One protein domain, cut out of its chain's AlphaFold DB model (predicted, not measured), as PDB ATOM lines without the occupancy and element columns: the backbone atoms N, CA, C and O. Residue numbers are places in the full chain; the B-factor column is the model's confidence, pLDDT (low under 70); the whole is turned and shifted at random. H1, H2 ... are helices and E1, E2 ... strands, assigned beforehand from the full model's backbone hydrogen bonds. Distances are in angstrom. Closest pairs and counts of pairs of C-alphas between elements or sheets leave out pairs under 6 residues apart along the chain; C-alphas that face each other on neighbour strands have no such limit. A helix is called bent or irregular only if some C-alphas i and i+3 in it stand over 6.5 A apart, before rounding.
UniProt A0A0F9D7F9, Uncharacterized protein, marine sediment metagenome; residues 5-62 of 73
ATOM      1  N   GLY A   5      -5.832  -2.438 -58.097       63.22
ATOM      2  CA  GLY A   5      -6.623  -3.663 -58.315       63.22
ATOM      3  C   GLY A   5      -5.913  -4.977 -57.958       63.22
ATOM      4  O   GLY A   5      -6.507  -5.836 -57.315       63.22
ATOM      5  N   GLU A   6      -4.638  -5.136 -58.324       60.41
ATOM      6  CA  GLU A   6      -3.894  -6.383 -58.061       60.41
ATOM      7  C   GLU A   6      -3.505  -6.552 -56.585       60.41
ATOM      8  O   GLU A   6      -3.464  -7.673 -56.075       60.41
ATOM      9  N   ALA A   7      -3.245  -5.447 -55.880       68.75
ATOM     10  CA  ALA A   7      -2.922  -5.476 -54.456       68.75
ATOM     11  C   ALA A   7      -4.149  -5.850 -53.609       68.75
ATOM     12  O   ALA A   7      -4.032  -6.673 -52.701       68.75
ATOM     13  N   ASP A   8      -5.327  -5.316 -53.951       66.69
ATOM     14  CA  ASP A   8      -6.590  -5.649 -53.283       66.69
ATOM     15  C   ASP A   8      -7.012  -7.110 -53.534       66.69
ATOM     16  O   ASP A   8      -7.450  -7.797 -52.607       66.69
ATOM     17  N   GLU A   9      -6.825  -7.642 -54.749       66.31
ATOM     18  CA  GLU A   9      -7.105  -9.058 -55.038       66.31
ATOM     19  C   GLU A   9      -6.181 -10.018 -54.280       66.31
ATOM     20  O   GLU A   9      -6.624 -11.080 -53.825       66.31
ATOM     21  N   MET A  10      -4.899  -9.670 -54.142       71.50
ATOM     22  CA  MET A  10      -3.962 -10.460 -53.344       71.50
ATOM     23  C   MET A  10      -4.334 -10.434 -51.860       71.50
ATOM     24  O   MET A  10      -4.330 -11.488 -51.224       71.50
ATOM     25  N   LEU A  11      -4.735  -9.274 -51.334       73.94
ATOM     26  CA  LEU A  11      -5.172  -9.133 -49.945       73.94
ATOM     27  C   LEU A  11      -6.445  -9.949 -49.665       73.94
ATOM     28  O   LEU A  11      -6.528 -10.646 -48.657       73.94
ATOM     29  N   TYR A  12      -7.414  -9.940 -50.588       73.44
ATOM     30  CA  TYR A  12      -8.653 -10.713 -50.462       73.44
ATOM     31  C   TYR A  12      -8.412 -12.229 -50.483       73.44
ATOM     32  O   TYR A  12      -9.002 -12.980 -49.700       73.44
ATOM     33  N   LYS A  13      -7.522 -12.703 -51.365       73.94
ATOM     34  CA  LYS A  13      -7.126 -14.120 -51.406       73.94
ATOM     35  C   LYS A  13      -6.416 -14.537 -50.119       73.94
ATOM     36  O   LYS A  13      -6.667 -15.635 -49.626       73.94
ATOM     37  N   GLN A  14      -5.578 -13.660 -49.571       73.75
ATOM     38  CA  GLN A  14      -4.850 -13.914 -48.334       73.75
ATOM     39  C   GLN A  14      -5.786 -13.983 -47.119       73.75
ATOM     40  O   GLN A  14      -5.721 -14.952 -46.370       73.75
ATOM     41  N   ASP A  15      -6.744 -13.061 -47.001       77.44
ATOM     42  CA  ASP A  15      -7.747 -13.061 -45.925       77.44
ATOM     43  C   ASP A  15      -8.597 -14.348 -45.916       77.44
ATOM     44  O   ASP A  15      -8.923 -14.898 -44.861       77.44
ATOM     45  N   ARG A  16      -8.908 -14.891 -47.102       76.12
ATOM     46  CA  ARG A  16      -9.622 -16.169 -47.236       76.12
ATOM     47  C   ARG A  16      -8.780 -17.361 -46.773       76.12
ATOM     48  O   ARG A  16      -9.305 -18.247 -46.100       76.12
ATOM     49  N   GLU A  17      -7.499 -17.393 -47.131       82.12
ATOM     50  CA  GLU A  17      -6.557 -18.439 -46.716       82.12
ATOM     51  C   GLU A  17      -6.273 -18.394 -45.209       82.12
ATOM     52  O   GLU A  17      -6.226 -19.446 -44.568       82.12
ATOM     53  N   ASP A  18      -6.137 -17.199 -44.633       83.69
ATOM     54  CA  ASP A  18      -5.930 -17.011 -43.196       83.69
ATOM     55  C   ASP A  18      -7.167 -17.426 -42.396       83.69
ATOM     56  O   ASP A  18      -7.046 -18.207 -41.452       83.69
ATOM     57  N   LYS A  19      -8.375 -17.049 -42.835       79.75
ATOM     58  CA  LYS A  19      -9.627 -17.541 -42.231       79.75
ATOM     59  C   LYS A  19      -9.755 -19.056 -42.310       79.75
ATOM     60  O   LYS A  19     -10.185 -19.688 -41.347       79.75
ATOM     61  N   ARG A  20      -9.361 -19.658 -43.437       78.88
ATOM     62  CA  ARG A  20      -9.351 -21.119 -43.582       78.88
ATOM     63  C   ARG A  20      -8.384 -21.760 -42.585       78.88
ATOM     64  O   ARG A  20      -8.732 -22.761 -41.964       78.88
ATOM     65  N   ARG A  21      -7.188 -21.189 -42.418       78.94
ATOM     66  CA  ARG A  21      -6.181 -21.661 -41.456       78.94
ATOM     67  C   ARG A  21      -6.648 -21.522 -40.012       78.94
ATOM     68  O   ARG A  21      -6.539 -22.488 -39.267       78.94
ATOM     69  N   GLU A  22      -7.230 -20.387 -39.637       81.81
ATOM     70  CA  GLU A  22      -7.769 -20.163 -38.290       81.81
ATOM     71  C   GLU A  22      -8.887 -21.164 -37.960       81.81
ATOM     72  O   GLU A  22      -8.928 -21.721 -36.862       81.81
ATOM     73  N   MET A  23      -9.764 -21.444 -38.929       77.88
ATOM     74  CA  MET A  23     -10.811 -22.464 -38.810       77.88
ATOM     75  C   MET A  23     -10.213 -23.862 -38.620       77.88
ATOM     76  O   MET A  23     -10.630 -24.586 -37.718       77.88
ATOM     77  N   LEU A  24      -9.192 -24.223 -39.403       68.12
ATOM     78  CA  LEU A  24      -8.466 -25.492 -39.270       68.12
ATOM     79  C   LEU A  24      -7.753 -25.622 -37.914       68.12
ATOM     80  O   LEU A  24      -7.817 -26.680 -37.295       68.12
ATOM     81  N   GLU A  25      -7.119 -24.562 -37.411       76.38
ATOM     82  CA  GLU A  25      -6.462 -24.556 -36.096       76.38
ATOM     83  C   GLU A  25      -7.461 -24.586 -34.933       76.38
ATOM     84  O   GLU A  25      -7.195 -25.185 -33.887       76.38
ATOM     85  N   ARG A  26      -8.628 -23.946 -35.077       68.44
ATOM     86  CA  ARG A  26      -9.737 -24.095 -34.123       68.44
ATOM     87  C   ARG A  26     -10.281 -25.516 -34.130       68.44
ATOM     88  O   ARG A  26     -10.434 -26.083 -33.051       68.44
ATOM     89  N   ARG A  27     -10.498 -26.102 -35.313       62.25
ATOM     90  CA  ARG A  27     -10.935 -27.493 -35.472       62.25
ATOM     91  C   ARG A  27      -9.952 -28.448 -34.803       62.25
ATOM     92  O   ARG A  27     -10.356 -29.187 -33.919       62.25
ATOM     93  N   ALA A  28      -8.659 -28.322 -35.105       64.94
ATOM     94  CA  ALA A  28      -7.600 -29.144 -34.519       64.94
ATOM     95  C   ALA A  28      -7.533 -29.077 -32.981       64.94
ATOM     96  O   ALA A  28      -7.110 -30.040 -32.345       64.94
ATOM     97  N   ARG A  29      -7.950 -27.958 -32.368       66.00
ATOM     98  CA  ARG A  29      -8.007 -27.808 -30.905       66.00
ATOM     99  C   ARG A  29      -9.238 -28.438 -30.253       66.00
ATOM    100  O   ARG A  29      -9.177 -28.713 -29.058       66.00
ATOM    101  N   MET A  30     -10.329 -28.652 -30.987       61.66
ATOM    102  CA  MET A  30     -11.559 -29.246 -30.443       61.66
ATOM    103  C   MET A  30     -11.644 -30.767 -30.611       61.66
ATOM    104  O   MET A  30     -12.476 -31.415 -29.991       61.66
ATOM    105  N   GLY A  31     -10.748 -31.335 -31.404       56.94
ATOM    106  CA  GLY A  31     -10.620 -32.758 -31.671       56.94
ATOM    107  C   GLY A  31      -9.846 -32.877 -32.975       56.94
ATOM    108  O   GLY A  31      -9.972 -32.021 -33.845       56.94
ATOM    109  N   GLY A  32      -8.969 -33.865 -33.105       56.09
ATOM    110  CA  GLY A  32      -8.169 -34.038 -34.319       56.09
ATOM    111  C   GLY A  32      -9.024 -34.247 -35.584       56.09
ATOM    112  O   GLY A  32     -10.243 -34.157 -35.540       56.09
ATOM    113  N   PRO A  33      -8.420 -34.585 -36.730       55.50
ATOM    114  CA  PRO A  33      -9.124 -34.813 -38.005       55.50
ATOM    115  C   PRO A  33     -10.257 -35.872 -37.998       55.50
ATOM    116  O   PRO A  33     -10.862 -36.081 -39.040       55.50
ATOM    117  N   ASP A  34     -10.548 -36.501 -36.855       58.28
ATOM    118  CA  ASP A  34     -11.653 -37.436 -36.589       58.28
ATOM    119  C   ASP A  34     -12.956 -36.773 -36.089       58.28
ATOM    120  O   ASP A  34     -13.935 -37.473 -35.840       58.28
ATOM    121  N   VAL A  35     -13.006 -35.447 -35.881       66.56
ATOM    122  CA  VAL A  35     -14.285 -34.792 -35.536       66.56
ATOM    123  C   VAL A  35     -15.118 -34.574 -36.789       66.56
ATOM    124  O   VAL A  35     -14.745 -33.792 -37.677       66.56
ATOM    125  N   GLU A  36     -16.262 -35.251 -36.813       72.88
ATOM    126  CA  GLU A  36     -17.249 -35.163 -37.877       72.88
ATOM    127  C   GLU A  36     -17.749 -33.724 -38.036       72.88
ATOM    128  O   GLU A  36     -18.068 -33.013 -37.067       72.88
ATOM    129  N   ASP A  37     -17.819 -33.291 -39.294       80.88
ATOM    130  CA  ASP A  37     -18.424 -32.014 -39.635       80.88
ATOM    131  C   ASP A  37     -19.870 -31.974 -39.146       80.88
ATOM    132  O   ASP A  37     -20.622 -32.950 -39.175       80.88
ATOM    133  N   CYS A  38     -20.287 -30.806 -38.681       82.38
ATOM    134  CA  CYS A  38     -21.660 -30.608 -38.290       82.38
ATOM    135  C   CYS A  38     -22.548 -30.704 -39.518       82.38
ATOM    136  O   CYS A  38     -22.539 -29.816 -40.364       82.38
ATOM    137  N   GLU A  39     -23.366 -31.748 -39.556       81.31
ATOM    138  CA  GLU A  39     -24.276 -32.079 -40.655       81.31
ATOM    139  C   GLU A  39     -25.184 -30.899 -41.035       81.31
ATOM    140  O   GLU A  39     -25.535 -30.720 -42.197       81.31
ATOM    141  N   ASN A  40     -25.500 -30.035 -40.063       81.50
ATOM    142  CA  ASN A  40     -26.347 -28.863 -40.263       81.50
ATOM    143  C   ASN A  40     -25.649 -27.672 -40.933       81.50
ATOM    144  O   ASN A  40     -26.348 -26.833 -41.484       81.50
ATOM    145  N   CYS A  41     -24.323 -27.533 -40.853       84.00
ATOM    146  CA  CYS A  41     -23.587 -26.429 -41.502       84.00
ATOM    147  C   CYS A  41     -22.401 -26.887 -42.360       84.00
ATOM    148  O   CYS A  41     -21.645 -26.048 -42.839       84.00
ATOM    149  N   GLY A  42     -22.215 -28.195 -42.537       80.62
ATOM    150  CA  GLY A  42     -21.158 -28.778 -43.359       80.62
ATOM    151  C   GLY A  42     -19.739 -28.379 -42.951       80.62
ATOM    152  O   GLY A  42     -18.886 -28.266 -43.823       80.62
ATOM    153  N   GLY A  43     -19.489 -28.101 -41.667       79.50
ATOM    154  CA  GLY A  43     -18.162 -27.671 -41.213       79.50
ATOM    155  C   GLY A  43     -17.966 -26.161 -41.084       79.50
ATOM    156  O   GLY A  43     -16.948 -25.730 -40.548       79.50
ATOM    157  N   GLU A  44     -18.917 -25.333 -41.532       83.31
ATOM    158  CA  GLU A  44     -18.724 -23.873 -41.547       83.31
ATOM    159  C   GLU A  44     -19.033 -23.191 -40.205       83.31
ATOM    160  O   GLU A  44     -18.586 -22.075 -39.955       83.31
ATOM    161  N   GLY A  45     -19.818 -23.825 -39.333       81.25
ATOM    162  CA  GLY A  45     -20.243 -23.253 -38.047       81.25
ATOM    163  C   GLY A  45     -21.345 -22.196 -38.154       81.25
ATOM    164  O   GLY A  45     -21.978 -21.864 -37.154       81.25
ATOM    165  N   PHE A  46     -21.661 -21.730 -39.359       83.88
ATOM    166  CA  PHE A  46     -22.755 -20.806 -39.639       83.88
ATOM    167  C   PHE A  46     -23.518 -21.238 -40.894       83.88
ATOM    168  O   PHE A  46     -23.038 -22.031 -41.699       83.88
ATOM    169  N   LEU A  47     -24.728 -20.713 -41.054       84.06
ATOM    170  CA  LEU A  47     -25.548 -20.861 -42.247       84.06
ATOM    171  C   LEU A  47     -25.705 -19.510 -42.933       84.06
ATOM    172  O   LEU A  47     -25.934 -18.488 -42.283       84.06
ATOM    173  N   LEU A  48     -25.607 -19.511 -44.257       84.81
ATOM    174  CA  LEU A  48     -25.878 -18.336 -45.074       84.81
ATOM    175  C   LEU A  48     -27.347 -18.361 -45.490       84.81
ATOM    176  O   LEU A  48     -27.787 -19.294 -46.161       84.81
ATOM    177  N   SER A  49     -28.106 -17.338 -45.104       82.75
ATOM    178  CA  SER A  49     -29.454 -17.116 -45.622       82.75
ATOM    179  C   SER A  49     -29.452 -15.902 -46.548       82.75
ATOM    180  O   SER A  49     -28.903 -14.842 -46.237       82.75
ATOM    181  N   GLN A  50     -30.048 -16.069 -47.725       82.62
ATOM    182  CA  GLN A  50     -30.305 -14.973 -48.645       82.62
ATOM    183  C   GLN A  50     -31.772 -15.031 -49.059       82.62
ATOM    184  O   GLN A  50     -32.216 -15.996 -49.674       82.62
ATOM    185  N   ALA A  51     -32.534 -13.998 -48.696       75.81
ATOM    186  CA  ALA A  51     -33.967 -13.944 -48.976       75.81
ATOM    187  C   ALA A  51     -34.265 -13.645 -50.457       75.81
ATOM    188  O   ALA A  51     -35.216 -14.178 -51.019       75.81
ATOM    189  N   THR A  52     -33.452 -12.797 -51.097       85.88
ATOM    190  CA  THR A  52     -33.550 -12.456 -52.525       85.88
ATOM    191  C   THR A  52     -32.168 -12.138 -53.095       85.88
ATOM    192  O   THR A  52     -31.253 -11.811 -52.343       85.88
ATOM    193  N   TRP A  53     -32.020 -12.153 -54.421       77.88
ATOM    194  CA  TRP A  53     -30.747 -11.881 -55.108       77.88
ATOM    195  C   TRP A  53     -30.138 -10.505 -54.780       77.88
ATOM    196  O   TRP A  53     -28.922 -10.354 -54.824       77.88
ATOM    197  N   ASN A  54     -30.967  -9.521 -54.406       86.69
ATOM    198  CA  ASN A  54     -30.537  -8.176 -54.000       86.69
ATOM    199  C   ASN A  54     -30.508  -7.980 -52.473       86.69
ATOM    200  O   ASN A  54     -30.289  -6.866 -51.997       86.69
ATOM    201  N   SER A  55     -30.759  -9.028 -51.685       83.94
ATOM    202  CA  SER A  55     -30.681  -8.957 -50.227       83.94
ATOM    203  C   SER A  55     -29.266  -9.275 -49.736       83.94
ATOM    204  O   SER A  55     -28.615 -10.171 -50.287       83.94
ATOM    205  N   PRO A  56     -28.796  -8.588 -48.675       82.00
ATOM    206  CA  PRO A  56     -27.534  -8.924 -48.032       82.00
ATOM    207  C   PRO A  56     -27.583 -10.359 -47.502       82.00
ATOM    208  O   PRO A  56     -28.592 -10.787 -46.936       82.00
ATOM    209  N   VAL A  57     -26.492 -11.101 -47.702       84.69
ATOM    210  CA  VAL A  57     -26.357 -12.462 -47.179       84.69
ATOM    211  C   VAL A  57     -26.199 -12.376 -45.665       84.69
ATOM    212  O   VAL A  57     -25.236 -11.793 -45.162       84.69
ATOM    213  N   LEU A  58     -27.155 -12.945 -44.938       83.12
ATOM    214  CA  LEU A  58     -27.149 -12.998 -43.484       83.12
ATOM    215  C   LEU A  58     -26.457 -14.279 -43.030       83.12
ATOM    216  O   LEU A  58     -26.789 -15.377 -43.474       83.12
ATOM    217  N   LYS A  59     -25.487 -14.124 -42.128       84.31
ATOM    218  CA  LYS A  59     -24.885 -15.243 -41.406       84.31
ATOM    219  C   LYS A  59     -25.720 -15.511 -40.166       84.31
ATOM    220  O   LYS A  59     -25.849 -14.634 -39.316       84.31
ATOM    221  N   HIS A  60     -26.272 -16.708 -40.081       83.38
ATOM    222  CA  HIS A  60     -26.918 -17.214 -38.882       83.38
ATOM    223  C   HIS A  60     -26.004 -18.232 -38.223       83.38
ATOM    224  O   HIS A  60     -25.353 -19.013 -38.916       83.38
ATOM    225  N   ASP A  61     -25.977 -18.254 -36.896       81.25
ATOM    226  CA  ASP A  61     -25.322 -19.338 -36.174       81.25
ATOM    227  C   ASP A  61     -25.920 -20.682 -36.597       81.25
ATOM    228  O   ASP A  61     -27.129 -20.802 -36.827       81.25
ATOM    229  N   CYS A  62     -25.070 -21.702 -36.739       82.75
ATOM    230  CA  CYS A  62     -25.567 -23.027 -37.061       82.75
ATOM    231  C   CYS A  62     -26.485 -23.513 -35.924       82.75
ATOM    232  O   CYS A  62     -26.038 -23.577 -34.777       82.75
TER     233      CYS A  62
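AT A GLANCE: This is residues 5 to 62 of the 73 residues of an uncharacterized protein of marine sediment metagenome (UniProt A0A0F9D7F9). A long helix, H1, forms one side of an open, loose U, and a small hairpin of two strands, E1 and E2, forms the other; the looping stretch of residues 31 to 45 joins them, and the chain folds back through it. The first part of H1, residues 5 to 19, sticks out free, as does the turn of the hairpin at residues 51 to 56. The printed part has 58 residues, with one named helix and two named strands in the order H1, E1, E2; the sheet has the order E1 - E2 and is antiparallel, and the class is mixed, helices and strands. The whole is loose, with a radius of gyration of the C-alphas of 14.7 A, and flat, spanning 39 by 32 by 11 A.

IN THESE COORDINATES: H1 holds residues 5 to 30, from C-alpha 5 at (-6.623, -3.663, -58.315) to C-alpha 30 at (-11.559, -29.246, -30.443), and measures 38.2 A from first to last C-alpha. E1 holds residues 46 to 49, with C-alpha 46 at (-22.755, -20.806, -39.639), and measures 9.7 A. E2 holds residues 58 to 61, ending with C-alpha 61 at (-25.322, -19.338, -36.174), and measures 9.8 A.

HOW THE PARTS SIT: In H1 every O i to N i+4 pair is within hydrogen-bond range, and the helix is not bent. H1 and E2 are apart, with no C-alpha of the one within 8 A of the other. E1 and E2 form a hairpin of antiparallel neighbours, with 146 degrees between their N-to-C directions. The C-alphas of Phe 46 and Asp 61 face each other at 4.6 A, and those of Ser 49 and Leu 58 at 5.2 A. Across the pair, N 47 and O 60 are within hydrogen-bond range at 2.8 A, and N 58 and O 49 at 2.9 A.

THE WHOLE: The two C-alphas farthest apart are those of Gly 5 and Asp 34, at 40.5 A, and the first and last printed C-alphas, of Gly 5 and Cys 62, are 34.4 A apart. Without the stretches that stand free, the body has 37 residues, spans 32 by 19 by 11 A and has a radius of gyration of 11.0 A. The printed part has no cut. The link from H1 to E1, 15 residues, is long; the link from E1 to E2, 8 residues, is short. The mean pLDDT of the printed part is 75.6, and this predicted model has values under 70 at residues 5 to 9, residue 24 and residues 26 to 35.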